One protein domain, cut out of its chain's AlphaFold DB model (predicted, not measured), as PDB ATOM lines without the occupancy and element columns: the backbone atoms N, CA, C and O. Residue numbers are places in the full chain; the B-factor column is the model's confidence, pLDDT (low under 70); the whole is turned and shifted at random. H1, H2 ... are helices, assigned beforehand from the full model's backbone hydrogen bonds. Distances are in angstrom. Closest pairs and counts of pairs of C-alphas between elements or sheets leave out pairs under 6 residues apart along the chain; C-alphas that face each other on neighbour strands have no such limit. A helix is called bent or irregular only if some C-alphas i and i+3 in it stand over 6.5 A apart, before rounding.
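AT A GLANCE: This is residues 3 to 45 of the 192 residues of an uncharacterized protein of Candidatus Methanoperedens sp. BLZ1 (UniProt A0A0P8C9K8). Two helices, H1 and then the longer H2, meet near their ends as a wide, open V, with a tight link at the corner and nothing packed between the arms. The printed part has 43 residues, two named helices and no named strand, and its class is all helix. It is extended, with a radius of gyration of the C-alphas of 16.3 A and spans of 50 by 23 by 7 A.

HOW THE PARTS SIT: Begin with H1, residues 3 to 18, and go through the tight link of 3 residues to H2, residues 22 to 43. The two are close but not clearly touching; their closest C-alphas, of Phe 18 and Phe 24, are 7.4 A apart. Their lines are about perpendicular, at 84 degrees. In H1 every O i to N i+4 pair is within hydrogen-bond range; in H2, 16 of 18 are.

IN THESE COORDINATES: Find C-alpha 3 at (-26.915, -24.073, -18.518); H1 runs 23.1 A to C-alpha 18. H2 runs 30.3 A from C-alpha 22 at (-41.267, -9.033, -42.545) to C-alpha 43 at (-68.276, -21.641, -36.834). It has a kink of 28 degrees near residue 37, and is only just irregular: C-alphas 38 and 41 are 6.7 A apart.

THE WHOLE: The C-alphas of Leu 3 and Ala 45, the two farthest apart, are 49.8 A apart. The printed part has no cut. Look for pLDDT under 70 at residues 3 to 18 and 40 to 45.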
ATOM      1  N   LEU A   3     -26.496 -23.531 -17.218       58.44
ATOM      2  CA  LEU A   3     -26.915 -24.073 -18.518       58.44
ATOM      3  C   LEU A   3     -28.336 -23.633 -18.927       58.44
ATOM      4  O   LEU A   3     -28.564 -23.288 -20.083       58.44
ATOM      5  N   LEU A   4     -29.265 -23.546 -17.967       62.38
ATOM      6  CA  LEU A   4     -30.648 -23.094 -18.199       62.38
ATOM      7  C   LEU A   4     -30.739 -21.631 -18.670       62.38
ATOM      8  O   LEU A   4     -31.652 -21.272 -19.414       62.38
ATOM      9  N   ASP A   5     -29.799 -20.781 -18.254       60.66
ATOM     10  CA  ASP A   5     -29.828 -19.348 -18.565       60.66
ATOM     11  C   ASP A   5     -29.262 -19.049 -19.968       60.66
ATOM     12  O   ASP A   5     -29.726 -18.151 -20.678       60.66
ATOM     13  N   ILE A   6     -28.322 -19.883 -20.429       61.91
ATOM     14  CA  ILE A   6     -27.765 -19.837 -21.789       61.91
ATOM     15  C   ILE A   6     -28.825 -20.249 -22.820       61.91
ATOM     16  O   ILE A   6     -28.970 -19.585 -23.850       61.91
ATOM     17  N   GLU A   7     -29.615 -21.293 -22.544       61.22
ATOM     18  CA  GLU A   7     -30.699 -21.719 -23.439       61.22
ATOM     19  C   GLU A   7     -31.807 -20.669 -23.569       61.22
ATOM     20  O   GLU A   7     -32.265 -20.394 -24.683       61.22
ATOM     21  N   LYS A   8     -32.214 -20.034 -22.460       60.38
ATOM     22  CA  LYS A   8     -33.227 -18.966 -22.482       60.38
ATOM     23  C   LYS A   8     -32.780 -17.777 -23.327       60.38
ATOM     24  O   LYS A   8     -33.543 -17.321 -24.180       60.38
ATOM     25  N   LYS A   9     -31.536 -17.309 -23.161       60.41
ATOM     26  CA  LYS A   9     -30.983 -16.215 -23.980       60.41
ATOM     27  C   LYS A   9     -30.923 -16.577 -25.465       60.41
ATOM     28  O   LYS A   9     -31.258 -15.742 -26.303       60.41
ATOM     29  N   LYS A  10     -30.566 -17.823 -25.800       61.19
ATOM     30  CA  LYS A  10     -30.527 -18.303 -27.192       61.19
ATOM     31  C   LYS A  10     -31.925 -18.349 -27.817       61.19
ATOM     32  O   LYS A  10     -32.105 -17.832 -28.917       61.19
ATOM     33  N   ARG A  11     -32.925 -18.884 -27.099       62.03
ATOM     34  CA  ARG A  11     -34.332 -18.912 -27.547       62.03
ATOM     35  C   ARG A  11     -34.866 -17.503 -27.803       62.03
ATOM     36  O   ARG A  11     -35.388 -17.247 -28.883       62.03
ATOM     37  N   LEU A  12     -34.661 -16.568 -26.873       64.56
ATOM     38  CA  LEU A  12     -35.109 -15.174 -27.016       64.56
ATOM     39  C   LEU A  12     -34.493 -14.466 -28.234       64.56
ATOM     40  O   LEU A  12     -35.163 -13.660 -28.880       64.56
ATOM     41  N   ASN A  13     -33.242 -14.778 -28.578       67.38
ATOM     42  CA  ASN A  13     -32.579 -14.194 -29.743       67.38
ATOM     43  C   ASN A  13     -33.108 -14.769 -31.069       67.38
ATOM     44  O   ASN A  13     -33.236 -14.035 -32.047       67.38
ATOM     45  N   ILE A  14     -33.466 -16.059 -31.089       68.19
ATOM     46  CA  ILE A  14     -34.122 -16.707 -32.235       68.19
ATOM     47  C   ILE A  14     -35.512 -16.095 -32.450       68.19
ATOM     48  O   ILE A  14     -35.801 -15.662 -33.560       68.19
ATOM     49  N   PHE A  15     -36.323 -15.944 -31.393       66.44
ATOM     50  CA  PHE A  15     -37.624 -15.267 -31.481       66.44
ATOM     51  C   PHE A  15     -37.488 -13.812 -31.949       66.44
ATOM     52  O   PHE A  15     -38.208 -13.385 -32.842       66.44
ATOM     53  N   ARG A  16     -36.520 -13.046 -31.428       66.69
ATOM     54  CA  ARG A  16     -36.274 -11.667 -31.891       66.69
ATOM     55  C   ARG A  16     -35.886 -11.577 -33.363       66.69
ATOM     56  O   ARG A  16     -36.237 -10.594 -34.004       66.69
ATOM     57  N   LYS A  17     -35.150 -12.558 -33.891       67.12
ATOM     58  CA  LYS A  17     -34.791 -12.611 -35.313       67.12
ATOM     59  C   LYS A  17     -35.990 -13.031 -36.171       67.12
ATOM     60  O   LYS A  17     -36.202 -12.451 -37.224       67.12
ATOM     61  N   PHE A  18     -36.799 -13.961 -35.669       67.06
ATOM     62  CA  PHE A  18     -38.019 -14.471 -36.299       67.06
ATOM     63  C   PHE A  18     -39.126 -13.411 -36.416       67.06
ATOM     64  O   PHE A  18     -39.755 -13.293 -37.458       67.06
ATOM     65  N   LEU A  19     -39.310 -12.570 -35.389       71.00
ATOM     66  CA  LEU A  19     -40.255 -11.442 -35.417       71.00
ATOM     67  C   LEU A  19     -39.767 -10.239 -36.246       71.00
ATOM     68  O   LEU A  19     -40.542  -9.322 -36.496       71.00
ATOM     69  N   LYS A  20     -38.487 -10.198 -36.634       78.06
ATOM     70  CA  LYS A  20     -37.909  -9.101 -37.428       78.06
ATOM     71  C   LYS A  20     -37.869  -9.383 -38.926       78.06
ATOM     72  O   LYS A  20     -37.448  -8.508 -39.676       78.06
ATOM     73  N   ASP A  21     -38.286 -10.572 -39.350       84.19
ATOM     74  CA  ASP A  21     -38.403 -10.914 -40.760       84.19
ATOM     75  C   ASP A  21     -39.814 -10.547 -41.266       84.19
ATOM     76  O   ASP A  21     -40.792 -11.214 -40.904       84.19
ATOM     77  N   PRO A  22     -39.961  -9.473 -42.067       82.12
ATOM     78  CA  PRO A  22     -41.267  -9.033 -42.545       82.12
ATOM     79  C   PRO A  22     -41.918 -10.062 -43.476       82.12
ATOM     80  O   PRO A  22     -43.142 -10.170 -43.492       82.12
ATOM     81  N   LEU A  23     -41.125 -10.845 -44.217       89.00
ATOM     82  CA  LEU A  23     -41.646 -11.849 -45.141       89.00
ATOM     83  C   LEU A  23     -42.262 -13.021 -44.372       89.00
ATOM     84  O   LEU A  23     -43.349 -13.487 -44.718       89.00
ATOM     85  N   PHE A  24     -41.621 -13.432 -43.275       87.06
ATOM     86  CA  PHE A  24     -42.168 -14.448 -42.378       87.06
ATOM     87  C   PHE A  24     -43.502 -14.008 -41.753       87.06
ATOM     88  O   PHE A  24     -44.456 -14.786 -41.728       87.06
ATOM     89  N   LEU A  25     -43.604 -12.760 -41.282       88.00
ATOM     90  CA  LEU A  25     -44.842 -12.238 -40.689       88.00
ATOM     91  C   LEU A  25     -45.999 -12.208 -41.693       88.00
ATOM     92  O   LEU A  25     -47.119 -12.572 -41.340       88.00
ATOM     93  N   ILE A  26     -45.727 -11.819 -42.942       91.69
ATOM     94  CA  ILE A  26     -46.726 -11.834 -44.019       91.69
ATOM     95  C   ILE A  26     -47.182 -13.268 -44.306       91.69
ATOM     96  O   ILE A  26     -48.378 -13.518 -44.432       91.69
ATOM     97  N   GLN A  27     -46.252 -14.224 -44.362       92.50
ATOM     98  CA  GLN A  27     -46.577 -15.631 -44.594       92.50
ATOM     99  C   GLN A  27     -47.388 -16.236 -43.438       92.50
ATOM    100  O   GLN A  27     -48.351 -16.966 -43.675       92.50
ATOM    101  N   LEU A  28     -47.040 -15.905 -42.191       91.81
ATOM    102  CA  LEU A  28     -47.797 -16.304 -41.006       91.81
ATOM    103  C   LEU A  28     -49.208 -15.702 -41.021       91.81
ATOM    104  O   LEU A  28     -50.177 -16.410 -40.758       91.81
ATOM    105  N   LEU A  29     -49.335 -14.420 -41.368       92.81
ATOM    106  CA  LEU A  29     -50.625 -13.747 -41.489       92.81
ATOM    107  C   LEU A  29     -51.490 -14.393 -42.577       92.81
ATOM    108  O   LEU A  29     -52.662 -14.672 -42.338       92.81
ATOM    109  N   ALA A  30     -50.912 -14.689 -43.744       95.25
ATOM    110  CA  ALA A  30     -51.604 -15.383 -44.824       95.25
ATOM    111  C   ALA A  30     -52.097 -16.770 -44.380       95.25
ATOM    112  O   ALA A  30     -53.246 -17.119 -44.637       95.25
ATOM    113  N   LEU A  31     -51.273 -17.532 -43.652       94.69
ATOM    114  CA  LEU A  31     -51.663 -18.821 -43.069       94.69
ATOM    115  C   LEU A  31     -52.822 -18.690 -42.077       94.69
ATOM    116  O   LEU A  31     -53.750 -19.494 -42.126       94.69
ATOM    117  N   ILE A  32     -52.798 -17.676 -41.210       92.62
ATOM    118  CA  ILE A  32     -53.890 -17.405 -40.266       92.62
ATOM    119  C   ILE A  32     -55.176 -17.060 -41.025       92.62
ATOM    120  O   ILE A  32     -56.222 -17.621 -40.717       92.62
ATOM    121  N   ILE A  33     -55.109 -16.199 -42.046       92.62
ATOM    122  CA  ILE A  33     -56.278 -15.814 -42.856       92.62
ATOM    123  C   ILE A  33     -56.850 -17.023 -43.600       92.62
ATOM    124  O   ILE A  33     -58.059 -17.226 -43.583       92.62
ATOM    125  N   ILE A  34     -56.003 -17.855 -44.209       91.94
ATOM    126  CA  ILE A  34     -56.435 -19.077 -44.900       91.94
ATOM    127  C   ILE A  34     -57.045 -20.069 -43.903       91.94
ATOM    128  O   ILE A  34     -58.110 -20.619 -44.164       91.94
ATOM    129  N   SER A  35     -56.425 -20.263 -42.736       89.69
ATOM    130  CA  SER A  35     -56.965 -21.122 -41.678       89.69
ATOM    131  C   SER A  35     -58.321 -20.623 -41.180       89.69
ATOM    132  O   SER A  35     -59.213 -21.435 -40.968       89.69
ATOM    133  N   LEU A  36     -58.494 -19.308 -41.014       83.56
ATOM    134  CA  LEU A  36     -59.769 -18.704 -40.627       83.56
ATOM    135  C   LEU A  36     -60.812 -18.806 -41.745       83.56
ATOM    136  O   LEU A  36     -61.966 -19.083 -41.453       83.56
ATOM    137  N   ALA A  37     -60.423 -18.653 -43.012       83.25
ATOM    138  CA  ALA A  37     -61.315 -18.831 -44.157       83.25
ATOM    139  C   ALA A  37     -61.797 -20.286 -44.293       83.25
ATOM    140  O   ALA A  37     -62.962 -20.524 -44.600       83.25
ATOM    141  N   ILE A  38     -60.921 -21.257 -44.008       81.88
ATOM    142  CA  ILE A  38     -61.260 -22.688 -43.965       81.88
ATOM    143  C   ILE A  38     -62.077 -23.032 -42.706       81.88
ATOM    144  O   ILE A  38     -62.938 -23.906 -42.761       81.88
ATOM    145  N   ALA A  39     -61.848 -22.349 -41.579       71.69
ATOM    146  CA  ALA A  39     -62.586 -22.563 -40.330       71.69
ATOM    147  C   ALA A  39     -63.942 -21.831 -40.270       71.69
ATOM    148  O   ALA A  39     -64.827 -22.255 -39.533       71.69
ATOM    149  N   ALA A  40     -64.143 -20.764 -41.048       60.28
ATOM    150  CA  ALA A  40     -65.399 -20.017 -41.128       60.28
ATOM    151  C   ALA A  40     -66.647 -20.895 -41.383       60.28
ATOM    152  O   ALA A  40     -67.628 -20.719 -40.653       60.28
ATOM    153  N   PRO A  41     -66.645 -21.878 -42.313       58.69
ATOM    154  CA  PRO A  41     -67.793 -22.770 -42.490       58.69
ATOM    155  C   PRO A  41     -68.082 -23.666 -41.273       58.69
ATOM    156  O   PRO A  41     -69.189 -24.183 -41.167       58.69
ATOM    157  N   PHE A  42     -67.140 -23.834 -40.337       51.34
ATOM    158  CA  PHE A  42     -67.348 -24.622 -39.117       51.34
ATOM    159  C   PHE A  42     -67.943 -23.812 -37.957       51.34
ATOM    160  O   PHE A  42     -68.626 -24.387 -37.113       51.34
ATOM    161  N   ILE A  43     -67.732 -22.492 -37.909       51.97
ATOM    162  CA  ILE A  43     -68.276 -21.641 -36.834       51.97
ATOM    163  C   ILE A  43     -69.764 -21.342 -37.071       51.97
ATOM    164  O   ILE A  43     -70.561 -21.450 -36.146       51.97
ATOM    165  N   MET A  44     -70.171 -21.088 -38.321       45.72
ATOM    166  CA  MET A  44     -71.589 -20.873 -38.661       45.72
ATOM    167  C   MET A  44     -72.454 -22.136 -38.518       45.72
ATOM    168  O   MET A  44     -73.669 -22.034 -38.386       45.72
ATOM    169  N   ALA A  45     -71.849 -23.326 -38.531       48.34
ATOM    170  CA  ALA A  45     -72.563 -24.591 -38.358       48.34
ATOM    171  C   ALA A  45     -72.903 -24.908 -36.888       48.34
ATOM    172  O   ALA A  45     -73.771 -25.740 -36.633       48.34
TER     173      ALA A  45